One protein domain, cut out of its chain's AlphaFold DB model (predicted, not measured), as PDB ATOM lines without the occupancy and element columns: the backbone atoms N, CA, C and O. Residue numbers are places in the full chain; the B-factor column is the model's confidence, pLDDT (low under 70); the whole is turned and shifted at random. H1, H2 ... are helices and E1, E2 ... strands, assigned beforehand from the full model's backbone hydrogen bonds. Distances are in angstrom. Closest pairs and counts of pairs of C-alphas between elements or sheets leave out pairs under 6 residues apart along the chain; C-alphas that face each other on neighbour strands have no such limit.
ATOM      1  N   TYR A 290     603.015 310.493 477.357       97.25
ATOM      2  CA  TYR A 290     601.944 310.220 476.395       97.25
ATOM      3  C   TYR A 290     602.016 311.132 475.170       97.25
ATOM      4  O   TYR A 290     602.501 312.268 475.261       97.25
ATOM      5  N   GLY A 291     601.477 310.658 474.046       97.75
ATOM      6  CA  GLY A 291     601.423 311.381 472.775       97.75
ATOM      7  C   GLY A 291     600.785 312.759 472.866       97.75
ATOM      8  O   GLY A 291     601.246 313.673 472.181       97.75
ATOM      9  N   LYS A 292     599.835 312.950 473.792       97.69
ATOM     10  CA  LYS A 292     599.194 314.239 474.086       97.69
ATOM     11  C   LYS A 292     600.195 315.381 474.255       97.69
ATOM     12  O   LYS A 292     599.968 316.480 473.752       97.69
ATOM     13  N   GLY A 293     601.339 315.108 474.889       96.81
ATOM     14  CA  GLY A 293     602.387 316.107 475.092       96.81
ATOM     15  C   GLY A 293     602.927 316.691 473.780       96.81
ATOM     16  O   GLY A 293     603.428 317.813 473.769       96.81
ATOM     17  N   ILE A 294     602.839 315.962 472.669       97.62
ATOM     18  CA  ILE A 294     603.264 316.420 471.343       97.62
ATOM     19  C   ILE A 294     602.057 316.790 470.484       97.62
ATOM     20  O   ILE A 294     601.986 317.926 470.015       97.62
ATOM     21  N   PHE A 295     601.125 315.862 470.274       98.19
ATOM     22  CA  PHE A 295     600.065 316.012 469.275       98.19
ATOM     23  C   PHE A 295     599.041 317.087 469.650       98.19
ATOM     24  O   PHE A 295     598.649 317.874 468.788       98.19
ATOM     25  N   GLU A 296     598.692 317.203 470.929       96.56
ATOM     26  CA  GLU A 296     597.730 318.199 471.400       96.56
ATOM     27  C   GLU A 296     598.416 319.412 472.033       96.56
ATOM     28  O   GLU A 296     598.229 320.542 471.580       96.56
ATOM     29  N   ASP A 297     599.272 319.202 473.033       97.12
ATOM     30  CA  ASP A 297     599.805 320.299 473.850       97.12
ATOM     31  C   ASP A 297     600.780 321.210 473.083       97.12
ATOM     32  O   ASP A 297     600.961 322.374 473.449       97.12
ATOM     33  N   ARG A 298     601.440 320.690 472.038       97.50
ATOM     34  CA  ARG A 298     602.443 321.425 471.246       97.50
ATOM     35  C   ARG A 298     601.997 321.681 469.813       97.50
ATOM     36  O   ARG A 298     602.197 322.782 469.309       97.50
ATOM     37  N   LEU A 299     601.442 320.669 469.149       97.62
ATOM     38  CA  LEU A 299     601.053 320.749 467.739       97.62
ATOM     39  C   LEU A 299     599.589 321.151 467.538       97.62
ATOM     40  O   LEU A 299     599.234 321.507 466.417       97.62
ATOM     41  N   HIS A 300     598.769 321.124 468.595       96.94
ATOM     42  CA  HIS A 300     597.365 321.540 468.572       96.94
ATOM     43  C   HIS A 300     596.572 320.875 467.441       96.94
ATOM     44  O   HIS A 300     595.881 321.559 466.689       96.94
ATOM     45  N   ILE A 301     596.720 319.558 467.263       97.44
ATOM     46  CA  ILE A 301     596.060 318.821 466.176       97.44
ATOM     47  C   ILE A 301     594.562 318.635 466.472       97.44
ATOM     48  O   ILE A 301     593.743 318.717 465.548       97.44
ATOM     49  N   GLY A 302     594.184 318.434 467.740       94.69
ATOM     50  CA  GLY A 302     592.807 318.198 468.168       94.69
ATOM     51  C   GLY A 302     591.847 319.288 467.693       94.69
ATOM     52  O   GLY A 302     592.003 320.470 467.991       94.69
ATOM     53  N   GLY A 303     590.848 318.906 466.890       92.25
ATOM     54  CA  GLY A 303     589.836 319.829 466.358       92.25
ATOM     55  C   GLY A 303     590.366 320.944 465.438       92.25
ATOM     56  O   GLY A 303     589.587 321.811 465.026       92.25
ATOM     57  N   ASN A 304     591.655 320.942 465.084       96.44
ATOM     58  CA  ASN A 304     592.308 322.016 464.331       96.44
ATOM     59  C   ASN A 304     592.687 321.619 462.897       96.44
ATOM     60  O   ASN A 304     593.074 322.477 462.108       96.44
ATOM     61  N   VAL A 305     592.560 320.343 462.536       97.62
ATOM     62  CA  VAL A 305     592.827 319.870 461.171       97.62
ATOM     63  C   VAL A 305     591.752 320.376 460.206       97.62
ATOM     64  O   VAL A 305     590.554 320.268 460.470       97.62
ATOM     65  N   GLU A 306     592.192 320.956 459.092       96.69
ATOM     66  CA  GLU A 306     591.356 321.379 457.964       96.69
ATOM     67  C   GLU A 306     591.417 320.370 456.812       96.69
ATOM     68  O   GLU A 306     590.397 320.074 456.193       96.69
ATOM     69  N   GLU A 307     592.601 319.821 456.532       97.38
ATOM     70  CA  GLU A 307     592.809 318.856 455.453       97.38
ATOM     71  C   GLU A 307     593.844 317.801 455.861       97.38
ATOM     72  O   GLU A 307     594.900 318.130 456.407       97.38
ATOM     73  N   ILE A 308     593.547 316.537 455.551       98.12
ATOM     74  CA  ILE A 308     594.466 315.409 455.712       98.12
ATOM     75  C   ILE A 308     594.979 315.034 454.327       98.12
ATOM     76  O   ILE A 308     594.224 314.581 453.461       98.12
ATOM     77  N   LEU A 309     596.272 315.230 454.117       97.69
ATOM     78  CA  LEU A 309     596.976 314.847 452.907       97.69
ATOM     79  C   LEU A 309     597.918 313.684 453.188       97.69
ATOM     80  O   LEU A 309     598.375 313.490 454.309       97.69
ATOM     81  N   TRP A 310     598.272 312.944 452.151       96.44
ATOM     82  CA  TRP A 310     599.294 311.914 452.215       96.44
ATOM     83  C   TRP A 310     600.068 311.822 450.903       96.44
ATOM     84  O   TRP A 310     599.646 312.344 449.869       96.44
ATOM     85  N   GLN A 311     601.224 311.169 450.940       93.88
ATOM     86  CA  GLN A 311     601.986 310.809 449.744       93.88
ATOM     87  C   GLN A 311     602.644 309.439 449.911       93.88
ATOM     88  O   GLN A 311     602.892 308.987 451.031       93.88
ATOM     89  N   GLU A 312     602.954 308.789 448.791       90.00
ATOM     90  CA  GLU A 312     603.671 307.515 448.801       90.00
ATOM     91  C   GLU A 312     605.084 307.686 449.378       90.00
ATOM     92  O   GLU A 312     605.735 308.718 449.184       90.00
ATOM     93  N   HIS A 313     605.611 306.640 450.024       88.38
ATOM     94  CA  HIS A 313     606.981 306.646 450.543       88.38
ATOM     95  C   HIS A 313     608.018 306.980 449.461       88.38
ATOM     96  O   HIS A 313     608.972 307.713 449.714       88.38
ATOM     97  N   SER A 314     607.811 306.494 448.233       88.38
ATOM     98  CA  SER A 314     608.700 306.792 447.107       88.38
ATOM     99  C   SER A 314     608.652 308.268 446.685       88.38
ATOM    100  O   SER A 314     609.700 308.838 446.376       88.38
ATOM    101  N   ASP A 315     607.476 308.902 446.721       90.38
ATOM    102  CA  ASP A 315     607.303 310.325 446.417       90.38
ATOM    103  C   ASP A 315     607.964 311.199 447.490       90.38
ATOM    104  O   ASP A 315     608.660 312.161 447.149       90.38
ATOM    105  N   TRP A 316     607.822 310.826 448.767       90.06
ATOM    106  CA  TRP A 316     608.514 311.478 449.881       90.06
ATOM    107  C   TRP A 316     610.039 311.352 449.744       90.06
ATOM    108  O   TRP A 316     610.742 312.362 449.716       90.06
ATOM    109  N   ASN A 317     610.551 310.131 449.557       86.69
ATOM    110  CA  ASN A 317     611.990 309.859 449.502       86.69
ATOM    111  C   ASN A 317     612.686 310.555 448.317       86.69
ATOM    112  O   ASN A 317     613.861 310.901 448.391       86.69
ATOM    113  N   ASN A 318     611.960 310.774 447.217       87.44
ATOM    114  CA  ASN A 318     612.473 311.451 446.024       87.44
ATOM    115  C   ASN A 318     612.074 312.932 445.942       87.44
ATOM    116  O   ASN A 318     612.270 313.545 444.888       87.44
ATOM    117  N   ALA A 319     611.525 313.509 447.015       87.88
ATOM    118  CA  ALA A 319     611.140 314.917 447.068       87.88
ATOM    119  C   ALA A 319     610.174 315.344 445.936       87.88
ATOM    120  O   ALA A 319     610.281 316.439 445.377       87.88
ATOM    121  N   ILE A 320     609.241 314.466 445.560       91.19
ATOM    122  CA  ILE A 320     608.339 314.681 444.418       91.19
ATOM    123  C   ILE A 320     607.199 315.643 444.785       91.19
ATOM    124  O   ILE A 320     606.813 316.467 443.953       91.19
ATOM    125  N   GLY A 321     606.684 315.570 446.019       88.69
ATOM    126  CA  GLY A 321     605.619 316.454 446.513       88.69
ATOM    127  C   GLY A 321     604.260 316.202 445.853       88.69
ATOM    128  O   GLY A 321     603.538 317.143 445.521       88.69
ATOM    129  N   LYS A 322     603.924 314.931 445.602       92.38
ATOM    130  CA  LYS A 322     602.659 314.519 444.983       92.38
ATOM    131  C   LYS A 322     601.667 314.085 446.062       92.38
ATOM    132  O   LYS A 322     601.563 312.912 446.400       92.38
ATOM    133  N   TYR A 323     600.928 315.061 446.574       95.00
ATOM    134  CA  TYR A 323     599.970 314.845 447.653       95.00
ATOM    135  C   TYR A 323     598.603 314.368 447.152       95.00
ATOM    136  O   TYR A 323     598.134 314.773 446.084       95.00
ATOM    137  N   GLN A 324     597.967 313.526 447.957       96.25
ATOM    138  CA  GLN A 324     596.616 313.001 447.792       96.25
ATOM    139  C   GLN A 324     595.818 313.314 449.057       96.25
ATOM    140  O   GLN A 324     596.385 313.340 450.143       96.25
ATOM    141  N   THR A 325     594.520 313.564 448.934       97.31
ATOM    142  CA  THR A 325     593.650 313.764 450.100       97.31
ATOM    143  C   THR A 325     593.249 312.404 450.662       97.31
ATOM    144  O   THR A 325     592.868 311.516 449.897       97.31
ATOM    145  N   ALA A 326     593.351 312.226 451.979       96.50
ATOM    146  CA  ALA A 326     592.842 311.030 452.641       96.50
ATOM    147  C   ALA A 326     591.311 311.105 452.738       96.50
ATOM    148  O   ALA A 326     590.752 312.137 453.109       96.50
ATOM    149  N   GLU A 327     590.633 310.005 452.420       93.75
ATOM    150  CA  GLU A 327     589.188 309.876 452.611       93.75
ATOM    151  C   GLU A 327     588.929 309.132 453.926       93.75
ATOM    152  O   GLU A 327     588.984 307.905 453.976       93.75
ATOM    153  N   LEU A 328     588.679 309.890 454.994       95.19
ATOM    154  CA  LEU A 328     588.370 309.378 456.330       95.19
ATOM    155  C   LEU A 328     587.072 310.001 456.835       95.19
ATOM    156  O   LEU A 328     586.823 311.190 456.625       95.19
ATOM    157  N   ASP A 329     586.240 309.198 457.492       95.81
ATOM    158  CA  ASP A 329     585.121 309.728 458.261       95.81
ATOM    159  C   ASP A 329     585.600 310.350 459.581       95.81
ATOM    160  O   ASP A 329     586.668 310.029 460.103       95.81
ATOM    161  N   GLU A 330     584.791 311.276 460.094       95.25
ATOM    162  CA  GLU A 330     585.088 312.060 461.295       95.25
ATOM    163  C   GLU A 330     585.260 311.171 462.534       95.25
ATOM    164  O   GLU A 330     586.209 311.369 463.280       95.25
ATOM    165  N   GLU A 331     584.427 310.138 462.697       97.12
ATOM    166  CA  GLU A 331     584.495 309.205 463.833       97.12
ATOM    167  C   GLU A 331     585.828 308.444 463.859       97.12
ATOM    168  O   GLU A 331     586.488 308.366 464.894       97.12
ATOM    169  N   THR A 332     586.271 307.929 462.709       98.12
ATOM    170  CA  THR A 332     587.572 307.256 462.579       98.12
ATOM    171  C   THR A 332     588.732 308.211 462.855       98.12
ATOM    172  O   THR A 332     589.725 307.819 463.464       98.12
ATOM    173  N   TRP A 333     588.636 309.463 462.407       97.81
ATOM    174  CA  TRP A 333     589.687 310.447 462.650       97.81
ATOM    175  C   TRP A 333     589.768 310.868 464.122       97.81
ATOM    176  O   TRP A 333     590.864 310.923 464.676       97.81
ATOM    177  N   GLU A 334     588.632 311.123 464.766       97.69
ATOM    178  CA  GLU A 334     588.574 311.487 466.186       97.69
ATOM    179  C   GLU A 334     589.094 310.354 467.078       97.69
ATOM    180  O   GLU A 334     589.960 310.595 467.915       97.69
ATOM    181  N   GLU A 335     588.679 309.108 466.828       98.31
ATOM    182  CA  GLU A 335     589.203 307.948 467.561       98.31
ATOM    183  C   GLU A 335     590.714 307.778 467.336       98.31
ATOM    184  O   GLU A 335     591.452 307.448 468.262       98.31
ATOM    185  N   PHE A 336     591.217 308.028 466.123       98.62
ATOM    186  CA  PHE A 336     592.660 308.009 465.875       98.62
ATOM    187  C   PHE A 336     593.395 309.065 466.708       98.62
ATOM    188  O   PHE A 336     594.431 308.750 467.295       98.62
ATOM    189  N   LEU A 337     592.861 310.289 466.787       98.38
ATOM    190  CA  LEU A 337     593.437 311.360 467.600       98.38
ATOM    191  C   LEU A 337     593.443 311.014 469.093       98.38
ATOM    192  O   LEU A 337     594.480 311.155 469.741       98.38
ATOM    193  N   ASP A 338     592.339 310.484 469.616       98.38
ATOM    194  CA  ASP A 338     592.247 310.052 471.014       98.38
ATOM    195  C   ASP A 338     593.291 308.972 471.340       98.38
ATOM    196  O   ASP A 338     593.935 308.997 472.394       98.38
ATOM    197  N   GLN A 339     593.515 308.043 470.408       98.56
ATOM    198  CA  GLN A 339     594.452 306.936 470.586       98.56
ATOM    199  C   GLN A 339     595.914 307.383 470.486       98.56
ATOM    200  O   GLN A 339     596.740 306.904 471.267       98.56
ATOM    201  N   ILE A 340     596.264 308.310 469.584       98.38
ATOM    202  CA  ILE A 340     597.631 308.858 469.556       98.38
ATOM    203  C   ILE A 340     597.905 309.731 470.780       98.38
ATOM    204  O   ILE A 340     599.025 309.700 471.279       98.38
ATOM    205  N   ASP A 341     596.907 310.450 471.301       98.31
ATOM    206  CA  ASP A 341     597.049 311.262 472.512       98.31
ATOM    207  C   ASP A 341     597.282 310.391 473.751       98.31
ATOM    208  O   ASP A 341     598.133 310.717 474.584       98.31
ATOM    209  N   ALA A 342     596.552 309.278 473.861       97.94
ATOM    210  CA  ALA A 342     596.663 308.327 474.965       97.94
ATOM    211  C   ALA A 342     597.873 307.383 474.853       97.94
ATOM    212  O   ALA A 342     598.281 306.793 475.854       97.94
ATOM    213  N   GLY A 343     598.439 307.214 473.655       97.06
ATOM    214  CA  GLY A 343     599.547 306.297 473.413       97.06
ATOM    215  C   GLY A 343     600.807 306.679 474.190       97.06
ATOM    216  O   GLY A 343     601.223 307.838 474.193       97.06
ATOM    217  N   GLU A 344     601.439 305.699 474.832       95.25
ATOM    218  CA  GLU A 344     602.720 305.891 475.517       95.25
ATOM    219  C   GLU A 344     603.858 306.060 474.510       95.25
ATOM    220  O   GLU A 344     603.920 305.366 473.487       95.25
ATOM    221  N   PHE A 345     604.773 306.983 474.806       94.19
ATOM    222  CA  PHE A 345     605.966 307.168 473.996       94.19
ATOM    223  C   PHE A 345     606.934 306.001 474.149       94.19
ATOM    224  O   PHE A 345     607.160 305.465 475.230       94.19
ATOM    225  N   ILE A 346     607.569 305.659 473.036       91.69
ATOM    226  CA  ILE A 346     608.550 304.592 472.928       91.69
ATOM    227  C   ILE A 346     609.773 305.140 472.198       91.69
ATOM    228  O   ILE A 346     609.659 305.713 471.113       91.69
ATOM    229  N   ASN A 347     610.960 304.907 472.761       90.25
ATOM    230  CA  ASN A 347     612.217 305.079 472.042       90.25
ATOM    231  C   ASN A 347     612.472 303.844 471.165       90.25
ATOM    232  O   ASN A 347     612.790 302.758 471.653       90.25
ATOM    233  N   THR A 348     612.335 304.003 469.853       85.94
ATOM    234  CA  THR A 348     612.482 302.908 468.876       85.94
ATOM    235  C   THR A 348     613.941 302.593 468.535       85.94
ATOM    236  O   THR A 348     614.215 301.606 467.857       85.94
ATOM    237  N   ARG A 349     614.883 303.404 469.033       80.12
ATOM    238  CA  ARG A 349     616.330 303.174 468.936       80.12
ATOM    239  C   ARG A 349     616.895 302.440 470.157       80.12
ATOM    240  O   ARG A 349     618.056 302.034 470.128       80.12
ATOM    241  N   ASP A 350     616.115 302.289 471.226       75.19
ATOM    242  CA  ASP A 350     616.563 301.568 472.414       75.19
ATOM    243  C   ASP A 350     616.899 300.109 472.037       75.19
ATOM    244  O   ASP A 350     616.024 299.395 471.543       75.19
ATOM    245  N   PRO A 351     618.147 299.639 472.239       63.03
ATOM    246  CA  PRO A 351     618.545 298.275 471.891       63.03
ATOM    247  C   PRO A 351     617.824 297.195 472.712       63.03
ATOM    248  O   PRO A 351     617.927 296.017 472.374       63.03
ATOM    249  N   TYR A 352     617.138 297.572 473.795       63.69
ATOM    250  CA  TYR A 352     616.302 296.685 474.605       63.69
ATOM    251  C   TYR A 352     614.836 296.667 474.156       63.69
ATOM    252  O   TYR A 352     614.041 295.907 474.706       63.69
ATOM    253  N   ASN A 353     614.473 297.469 473.154       65.62
ATOM    254  CA  ASN A 353     613.182 297.392 472.492       65.62
ATOM    255  C   ASN A 353     613.218 296.272 471.439       65.62
ATOM    256  O   ASN A 353     614.096 296.257 470.574       65.62
ATOM    257  N   ASP A 354     612.247 295.353 471.488       55.56
ATOM    258  CA  ASP A 354     612.159 294.138 470.655       55.56
ATOM    259  C   ASP A 354     612.221 294.393 469.133       55.56
ATOM    260  O   ASP A 354     612.442 293.464 468.349       55.56
ATOM    261  N   MET A 355     612.040 295.644 468.697       58.28
ATOM    262  CA  MET A 355     612.121 296.045 467.294       58.28
ATOM    263  C   MET A 355     613.561 296.201 466.778       58.28
ATOM    264  O   MET A 355     613.799 295.990 465.587       58.28
ATOM    265  N   TYR A 356     614.539 296.474 467.654       52.00
ATOM    266  CA  TYR A 356     615.960 296.373 467.315       52.00
ATOM    267  C   TYR A 356     616.412 294.920 467.479       52.00
ATOM    268  O   TYR A 356     617.028 294.526 468.470       52.00
ATOM    269  N   ASN A 357     616.095 294.087 466.490       51.09
ATOM    270  CA  ASN A 357     616.567 292.712 466.466       51.09
ATOM    271  C   ASN A 357     617.420 292.463 465.218       51.09
ATOM    272  O   ASN A 357     616.899 291.977 464.220       51.09
ATOM    273  N   PRO A 358     618.749 292.666 465.265       50.31
ATOM    274  CA  PRO A 358     619.628 292.384 464.124       50.31
ATOM    275  C   PRO A 358     619.548 290.926 463.618       50.31
ATOM    276  O   PRO A 358     620.048 290.619 462.537       50.31
ATOM    277  N   SER A 359     618.896 290.021 464.358       51.91
ATOM    278  CA  SER A 359     618.622 288.639 463.945       51.91
ATOM    279  C   SER A 359     617.465 288.501 462.941       51.91
ATOM    280  O   SER A 359     617.391 287.470 462.273       51.91
ATOM    281  N   ASN A 360     616.563 289.489 462.824       51.81
ATOM    282  CA  ASN A 360     615.448 289.494 461.860       51.81
ATOM    283  C   ASN A 360     615.762 290.279 460.566       51.81
ATOM    284  O   ASN A 360     614.955 290.270 459.639       51.81
ATOM    285  N   GLY A 361     616.941 290.907 460.482       52.59
ATOM    286  CA  GLY A 361     617.409 291.646 459.308       52.59
ATOM    287  C   GLY A 361     616.943 293.104 459.215       52.59
ATOM    288  O   GLY A 361     617.448 293.811 458.346       52.59
ATOM    289  N   ALA A 362     616.052 293.569 460.097       54.88
ATOM    290  CA  ALA A 362     615.724 294.988 460.232       54.88
ATOM    291  C   ALA A 362     616.733 295.654 461.180       54.88
ATOM    292  O   ALA A 362     616.942 295.203 462.308       54.88
ATOM    293  N   SER A 363     617.386 296.716 460.710       62.41
ATOM    294  CA  SER A 363     618.371 297.486 461.482       62.41
ATOM    295  C   SER A 363     617.753 298.748 462.099       62.41
ATOM    296  O   SER A 363     618.390 299.404 462.923       62.41
ATOM    297  N   SER A 364     616.524 299.090 461.699       76.12
ATOM    298  CA  SER A 364     615.817 300.316 462.059       76.12
ATOM    299  C   SER A 364     614.306 300.186 461.819       76.12
ATOM    300  O   SER A 364     613.882 299.500 460.889       76.12
ATOM    301  N   ILE A 365     613.492 300.925 462.587       80.94
ATOM    302  CA  ILE A 365     612.052 301.113 462.309       80.94
ATOM    303  C   ILE A 365     611.803 301.705 460.909       80.94
ATOM    304  O   ILE A 365     610.735 301.528 460.334       80.94
ATOM    305  N   TYR A 366     612.798 302.383 460.335       82.31
ATOM    306  CA  TYR A 366     612.715 303.012 459.018       82.31
ATOM    307  C   TYR A 366     613.097 302.099 457.851       82.31
ATOM    308  O   TYR A 366     612.971 302.521 456.706       82.31
ATOM    309  N   ASP A 367     613.550 300.870 458.109       75.81
ATOM    310  CA  ASP A 367     613.945 299.942 457.039       75.81
ATOM    311  C   ASP A 367     612.737 299.285 456.344       75.81
ATOM    312  O   ASP A 367     612.904 298.519 455.395       75.81
ATOM    313  N   THR A 368     611.517 299.572 456.808       76.00
ATOM    314  CA  THR A 368     610.277 299.075 456.210       76.00
ATOM    315  C   THR A 368     609.760 300.010 455.117       76.00
ATOM    316  O   THR A 368     609.645 301.223 455.301       76.00
ATOM    317  N   ASP A 369     609.382 299.432 453.977       72.38
ATOM    318  CA  ASP A 369     608.671 300.131 452.903       72.38
ATOM    319  C   ASP A 369     607.197 300.400 453.253       72.38
ATOM    320  O   ASP A 369     606.536 301.211 452.601       72.38
ATOM    321  N   LYS A 370     606.700 299.787 454.331       85.19
ATOM    322  CA  LYS A 370     605.352 299.977 454.868       85.19
ATOM    323  C   LYS A 370     605.282 301.191 455.791       85.19
ATOM    324  O   LYS A 370     605.103 301.086 457.007       85.19
ATOM    325  N   THR A 371     605.451 302.353 455.172       89.56
ATOM    326  CA  THR A 371     605.356 303.661 455.816       89.56
ATOM    327  C   THR A 371     604.444 304.576 455.004       89.56
ATOM    328  O   THR A 371     604.673 304.772 453.810       89.56
ATOM    329  N   ALA A 372     603.471 305.200 455.662       92.50
ATOM    330  CA  ALA A 372     602.656 306.268 455.097       92.50
ATOM    331  C   ALA A 372     603.117 307.621 455.656       92.50
ATOM    332  O   ALA A 372     603.394 307.760 456.851       92.50
ATOM    333  N   HIS A 373     603.201 308.617 454.774       94.56
ATOM    334  CA  HIS A 373     603.583 309.988 455.119       94.56
ATOM    335  C   HIS A 373     602.353 310.871 455.044       94.56
ATOM    336  O   HIS A 373     601.844 311.122 453.949       94.56
ATOM    337  N   VAL A 374     601.888 311.327 456.201       97.31
ATOM    338  CA  VAL A 374     600.658 312.103 456.354       97.31
ATOM    339  C   VAL A 374     601.020 313.556 456.642       97.31
ATOM    340  O   VAL A 374     601.886 313.845 457.461       97.31
ATOM    341  N   ILE A 375     600.365 314.480 455.951       97.44
ATOM    342  CA  ILE A 375     600.541 315.921 456.092       97.44
ATOM    343  C   ILE A 375     599.192 316.500 456.500       97.44
ATOM    344  O   ILE A 375     598.229 316.458 455.738       97.44
ATOM    345  N   LEU A 376     599.125 317.054 457.701       98.19
ATOM    346  CA  LEU A 376     597.945 317.732 458.215       98.19
ATOM    347  C   LEU A 376     598.086 319.220 457.929       98.19
ATOM    348  O   LEU A 376     599.077 319.823 458.338       98.19
ATOM    349  N   LYS A 377     597.103 319.820 457.258       97.75
ATOM    350  CA  LYS A 377     596.962 321.280 457.215       97.75
ATOM    351  C   LYS A 377     596.032 321.712 458.332       97.75
ATOM    352  O   LYS A 377     594.918 321.195 458.435       97.75
ATOM    353  N   LEU A 378     596.489 322.643 459.156       98.06
ATOM    354  CA  LEU A 378     595.728 323.161 460.285       98.06
ATOM    355  C   LEU A 378     595.022 324.470 459.914       98.06
ATOM    356  O   LEU A 378     595.467 325.207 459.033       98.06
ATOM    357  N   LYS A 379     593.937 324.796 460.624       97.56
ATOM    358  CA  LYS A 379     593.117 326.003 460.381       97.56
ATOM    359  C   LYS A 379     593.884 327.312 460.598       97.56
ATOM    360  O   LYS A 379     593.478 328.374 460.114       97.56
ATOM    361  N   ASP A 380     594.985 327.273 461.344       96.81
ATOM    362  CA  ASP A 380     595.868 328.423 461.538       96.81
ATOM    363  C   ASP A 380     596.813 328.668 460.343       96.81
ATOM    364  O   ASP A 380     597.386 329.755 460.247       96.81
ATOM    365  N   GLY A 381     596.870 327.739 459.382       96.81
ATOM    366  CA  GLY A 381     597.714 327.771 458.187       96.81
ATOM    367  C   GLY A 381     599.002 326.954 458.320       96.81
ATOM    368  O   GLY A 381     599.742 326.832 457.345       96.81
ATOM    369  N   THR A 382     599.288 326.407 459.503       97.62
ATOM    370  CA  THR A 382     600.476 325.578 459.728       97.62
ATOM    371  C   THR A 382     600.280 324.154 459.211       97.62
ATOM    372  O   THR A 382     599.161 323.704 458.947       97.62
ATOM    373  N   THR A 383     601.389 323.435 459.048       97.31
ATOM    374  CA  THR A 383     601.393 322.030 458.634       97.31
ATOM    375  C   THR A 383     602.072 321.138 459.660       97.31
ATOM    376  O   THR A 383     603.094 321.519 460.227       97.31
ATOM    377  N   VAL A 384     601.555 319.923 459.843       97.69
ATOM    378  CA  VAL A 384     602.165 318.878 460.680       97.69
ATOM    379  C   VAL A 384     602.425 317.638 459.838       97.69
ATOM    380  O   VAL A 384     601.540 317.171 459.128       97.69
ATOM    381  N   HIS A 385     603.634 317.090 459.934       96.38
ATOM    382  CA  HIS A 385     604.037 315.886 459.211       96.38
ATOM    383  C   HIS A 385     604.068 314.691 460.161       96.38
ATOM    384  O   HIS A 385     604.886 314.641 461.080       96.38
ATOM    385  N   LEU A 386     603.178 313.733 459.935       97.31
ATOM    386  CA  LEU A 386     603.132 312.477 460.667       97.31
ATOM    387  C   LEU A 386     603.698 311.342 459.818       97.31
ATOM    388  O   LEU A 386     603.501 311.275 458.602       97.31
ATOM    389  N   ARG A 387     604.353 310.407 460.496       94.56
ATOM    390  CA  ARG A 387     604.809 309.146 459.930       94.56
ATOM    391  C   ARG A 387     604.042 308.007 460.577       94.56
ATOM    392  O   ARG A 387     604.084 307.849 461.798       94.56
ATOM    393  N   LEU A 388     603.352 307.230 459.752       95.50
ATOM    394  CA  LEU A 388     602.612 306.044 460.166       95.50
ATOM    395  C   LEU A 388     603.386 304.826 459.674       95.50
ATOM    396  O   LEU A 388     603.593 304.672 458.469       95.50
ATOM    397  N   ILE A 389     603.832 303.985 460.599       92.38
ATOM    398  CA  ILE A 389     604.630 302.792 460.306       92.38
ATOM    399  C   ILE A 389     603.852 301.563 460.768       92.38
ATOM    400  O   ILE A 389     603.274 301.569 461.859       92.38
ATOM    401  N   GLU A 390     603.833 300.523 459.927       89.00
ATOM    402  CA  GLU A 390     603.133 299.261 460.193       89.00
ATOM    403  C   GLU A 390     603.307 298.770 461.642       89.00
ATOM    404  O   GLU A 390     604.391 298.836 462.221       89.00
ATOM    405  N   GLY A 391     602.227 298.224 462.209       89.12
ATOM    406  CA  GLY A 391     602.209 297.707 463.577       89.12
ATOM    407  C   GLY A 391     601.780 298.740 464.618       89.12
ATOM    408  O   GLY A 391     602.031 298.538 465.804       89.12
ATOM    409  N   GLY A 392     601.137 299.833 464.192       93.94
ATOM    410  CA  GLY A 392     600.517 300.799 465.098       93.94
ATOM    411  C   GLY A 392     601.391 301.990 465.481       93.94
ATOM    412  O   GLY A 392     601.032 302.699 466.418       93.94
ATOM    413  N   TYR A 393     602.533 302.215 464.825       95.00
ATOM    414  CA  TYR A 393     603.457 303.280 465.220       95.00
ATOM    415  C   TYR A 393     603.115 304.598 464.535       95.00
ATOM    416  O   TYR A 393     603.087 304.688 463.305       95.00
ATOM    417  N   VAL A 394     602.917 305.639 465.340       97.62
ATOM    418  CA  VAL A 394     602.646 306.999 464.867       97.62
ATOM    419  C   VAL A 394     603.682 307.947 465.455       97.62
ATOM    420  O   VAL A 394     603.902 307.976 466.666       97.62
ATOM    421  N   GLY A 395     604.354 308.705 464.594       96.38
ATOM    422  CA  GLY A 395     605.396 309.649 464.992       96.38
ATOM    423  C   GLY A 395     605.199 311.010 464.346       96.38
ATOM    424  O   GLY A 395     604.767 311.104 463.198       96.38
ATOM    425  N   TYR A 396     605.553 312.070 465.069       96.31
ATOM    426  CA  TYR A 396     605.808 313.373 464.461       96.31
ATOM    427  C   TYR A 396     607.180 313.319 463.782       96.31
ATOM    428  O   TYR A 396     608.166 312.973 464.432       96.31
ATOM    429  N   ASP A 397     607.257 313.646 462.492       90.06
ATOM    430  CA  ASP A 397     608.454 313.405 461.670       90.06
ATOM    431  C   ASP A 397     609.719 314.059 462.269       90.06
ATOM    432  O   ASP A 397     610.790 313.451 462.312       90.06
ATOM    433  N   MET A 398     609.574 315.248 462.868       89.25
ATOM    434  CA  MET A 398     610.681 315.970 463.518       89.25
ATOM    435  C   MET A 398     611.122 315.385 464.864       89.25
ATOM    436  O   MET A 398     612.205 315.714 465.344       89.25
ATOM    437  N   LEU A 399     610.310 314.524 465.480       91.00
ATOM    438  CA  LEU A 399     610.668 313.813 466.708       91.00
ATOM    439  C   LEU A 399     611.412 312.501 466.415       91.00
ATOM    440  O   LEU A 399     612.006 311.913 467.313       91.00
ATOM    441  N   SER A 400     611.459 312.068 465.152       85.31
ATOM    442  CA  SER A 400     612.256 310.924 464.699       85.31
ATOM    443  C   SER A 400     611.995 309.642 465.499       85.31
ATOM    444  O   SER A 400     610.902 309.102 465.400       85.31
ATOM    445  N   TRP A 401     612.975 309.127 466.253       88.38
ATOM    446  CA  TRP A 401     612.969 307.799 466.887       88.38
ATOM    447  C   TRP A 401     611.931 307.611 468.004       88.38
ATOM    448  O   TRP A 401     611.837 306.513 468.558       88.38
ATOM    449  N   TYR A 402     611.172 308.648 468.349       93.12
ATOM    450  CA  TYR A 402     610.162 308.608 469.398       93.12
ATOM    451  C   TYR A 402     608.768 308.538 468.781       93.12
ATOM    452  O   TYR A 402     608.314 309.470 468.117       93.12
ATOM    453  N   PHE A 403     608.097 307.420 469.025       95.50
ATOM    454  CA  PHE A 403     606.777 307.114 468.483       95.50
ATOM    455  C   PHE A 403     605.820 306.804 469.619       95.50
ATOM    456  O   PHE A 403     606.249 306.323 470.667       95.50
ATOM    457  N   VAL A 404     604.530 306.998 469.380       96.88
ATOM    458  CA  VAL A 404     603.497 306.309 470.153       96.88
ATOM    459  C   VAL A 404     603.085 305.039 469.427       96.88
ATOM    460  O   VAL A 404     603.174 304.961 468.196       96.88
ATOM    461  N   LYS A 405     602.629 304.045 470.186       94.69
ATOM    462  CA  LYS A 405     602.022 302.836 469.629       94.69
ATOM    463  C   LYS A 405     600.548 302.782 470.000       94.69
ATOM    464  O   LYS A 405     600.213 302.819 471.179       94.69
ATOM    465  N   ILE A 406     599.691 302.670 468.993       97.31
ATOM    466  CA  ILE A 406     598.234 302.654 469.153       97.31
ATOM    467  C   ILE A 406     597.647 301.301 468.715       97.31
ATOM    468  O   ILE A 406     598.341 300.518 468.055       97.31
ATOM    469  N   PRO A 407     596.382 300.988 469.057       97.75
ATOM    470  CA  PRO A 407     595.741 299.752 468.619       97.75
ATOM    471  C   PRO A 407     595.724 299.609 467.089       97.75
ATOM    472  O   PRO A 407     595.326 300.522 466.367       97.75
ATOM    473  N   GLU A 408     596.106 298.431 466.586       95.94
ATOM    474  CA  GLU A 408     596.208 298.187 465.139       95.94
ATOM    475  C   GLU A 408     594.879 298.379 464.399       95.94
ATOM    476  O   GLU A 408     594.884 298.802 463.250       95.94
ATOM    477  N   GLU A 409     593.735 298.119 465.044       96.75
ATOM    478  CA  GLU A 409     592.427 298.272 464.397       96.75
ATOM    479  C   GLU A 409     592.186 299.708 463.910       96.75
ATOM    480  O   GLU A 409     591.767 299.903 462.769       96.75
ATOM    481  N   ILE A 410     592.438 300.708 464.759       98.12
ATOM    482  CA  ILE A 410     592.251 302.113 464.383       98.12
ATOM    483  C   ILE A 410     593.386 302.595 463.482       98.12
ATOM    484  O   ILE A 410     593.140 303.276 462.488       98.12
ATOM    485  N   PHE A 411     594.620 302.176 463.778       97.88
ATOM    486  CA  PHE A 411     595.789 302.526 462.983       97.88
ATOM    487  C   PHE A 411     595.611 302.110 461.523       97.88
ATOM    488  O   PHE A 411     595.778 302.934 460.631       97.88
ATOM    489  N   ASN A 412     595.224 300.856 461.283       96.75
ATOM    490  CA  ASN A 412     595.106 300.292 459.941       96.75
ATOM    491  C   ASN A 412     594.043 301.014 459.099       96.75
ATOM    492  O   ASN A 412     594.254 301.206 457.905       96.75
ATOM    493  N   LYS A 413     592.943 301.488 459.708       97.00
ATOM    494  CA  LYS A 413     591.923 302.290 459.004       97.00
ATOM    495  C   LYS A 413     592.513 303.589 458.444       97.00
ATOM    496  O   LYS A 413     592.294 303.911 457.279       97.00
ATOM    497  N   VAL A 414     593.286 304.314 459.257       97.69
ATOM    498  CA  VAL A 414     593.939 305.569 458.844       97.69
ATOM    499  C   VAL A 414     595.099 305.306 457.889       97.69
ATOM    500  O   VAL A 414     595.245 306.001 456.883       97.69
ATOM    501  N   TYR A 415     595.899 304.281 458.174       96.12
ATOM    502  CA  TYR A 415     597.044 303.877 457.367       96.12
ATOM    503  C   TYR A 415     596.629 303.522 455.932       96.12
ATOM    504  O   TYR A 415     597.212 304.052 454.985       96.12
ATOM    505  N   ASP A 416     595.570 302.729 455.758       94.94
ATOM    506  CA  ASP A 416     595.041 302.355 454.440       94.94
ATOM    507  C   ASP A 416     594.476 303.548 453.668       94.94
ATOM    508  O   ASP A 416     594.724 303.694 452.468       94.94
ATOM    509  N   ALA A 417     593.751 304.441 454.351       96.00
ATOM    510  CA  ALA A 417     593.239 305.667 453.738       96.00
ATOM    511  C   ALA A 417     594.366 306.599 453.252       96.00
ATOM    512  O   ALA A 417     594.148 307.431 452.369       96.00
ATOM    513  N   CYS A 418     595.570 306.429 453.803       94.81
ATOM    514  CA  CYS A 418     596.779 307.169 453.456       94.81
ATOM    515  C   CYS A 418     597.737 306.370 452.553       94.81
ATOM    516  O   CYS A 418     598.943 306.627 452.547       94.81
ATOM    517  N   GLY A 419     597.217 305.392 451.802       88.12
ATOM    518  CA  GLY A 419     597.978 304.624 450.812       88.12
ATOM    519  C   GLY A 419     598.882 303.539 451.392       88.12
ATOM    520  O   GLY A 419     599.675 302.950 450.654       88.12
ATOM    521  N   GLY A 420     598.767 303.271 452.691       85.19
ATOM    522  CA  GLY A 420     599.366 302.112 453.322       85.19
ATOM    523  C   GLY A 420     598.756 300.803 452.814       85.19
ATOM    524  O   GLY A 420     597.618 300.750 452.351       85.19
ATOM    525  N   THR A 421     599.536 299.730 452.898       77.69
ATOM    526  CA  THR A 421     599.054 298.355 452.714       77.69
ATOM    527  C   THR A 421     599.598 297.510 453.856       77.69
ATOM    528  O   THR A 421     600.824 297.460 454.020       77.69
ATOM    529  N   HIS A 422     598.717 296.885 454.638       66.94
ATOM    530  CA  HIS A 422     599.077 296.065 455.798       66.94
ATOM    531  C   HIS A 422     598.830 294.570 455.552       66.94
ATOM    532  O   HIS A 422     597.774 294.214 454.974       66.94
TER     533      HIS A 422
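Overview. This is residues 290 to 422 of the 422 residues of an uncharacterized protein of Lachnospiraceae bacterium (UniProt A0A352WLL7). Six strands make one strongly twisted antiparallel wall, and H3 and H4, which touch at a steep angle, pack over one of its faces. Short H1 sits by the last residues of H3, H2 grazes the wall, and from the long loop between E2 and E3 residues 357 to 362 stick out. The 133 printed residues run H1, E1, H2, H3, E2, E3, E4, E5, E6, H4, with sheet order E1, E3, E4, E5, E6, E2. The class is mixed, helices and strands, with 65 residues, under half, in named elements. The whole is compact, with a radius of gyration of the C-alphas of 14.3 A and spans of 44 by 32 by 25 A.

Along the chain. Find C-alpha 292 at (599.194, 314.239, 474.086), where H1, residues 292 to 295, begins. E1, residues 305 to 311, runs 17.2 A; H2 is residues 313 to 317. H3, residues 330 to 342, starts at (585.088, 312.060, 461.295) and runs 18.3 A. E2 is residues 345 to 347. E3, residues 371 to 378, runs 22.2 A and E4, residues 383 to 389, 19.6 A; E5 is residues 393 to 396 and E6 residues 402 to 405. H4, residues 408 to 417, runs 14.0 A to C-alpha 417 at (593.239, 305.667, 453.738).

Arrangement. Look first at the meander E3, E4, E5, E6, each strand the antiparallel neighbour of the one before, in three hairpins. Check N 374 and O 386, 2.9 A, N 387 and O 395, 2.8 A, and N 394 and O 404, 2.9 A. Edge strand E1 is the antiparallel neighbour of E3, with N 309 and O 375 within hydrogen-bond range at 2.8 A; edge strand E2 is the antiparallel neighbour of E6, with N 346 and O 403 within hydrogen-bond range at 2.8 A. H4 is over E4 and E5, at a height over the sheet of 9.4 A. H3, at 7.6 A, is only just over E5, with 3 C-alphas, and runs across it at 86 degrees on the local plane. With residues 332 to 336 alone H3 touches H4, opposite ways at a steep tilt of 52 degrees; the closest C-alphas, of Phe 336 and Ile 410, are 6.1 A apart. With residues 340 to 342 alone it touches H1, closest at the C-alphas of Lys 292 and Asp 341, 4.0 A. H2 only grazes the sheet with residues 313 to 316. Every O i to N i+4 pair is within hydrogen-bond range in H2 and H3, and 5 of 6 in H4; H1 is too short for one.

Size, cuts and confidence. The C-alphas farthest apart, of Ser 359 and Asp 380, are 45.9 A apart. The printed part has no cut and ends at the chain's last residue, His 422. The long links are H2 to H3 and E2 to E3. Mean pLDDT of the printed part is 89.7; residues 351 to 363 and residue 422 are under 70.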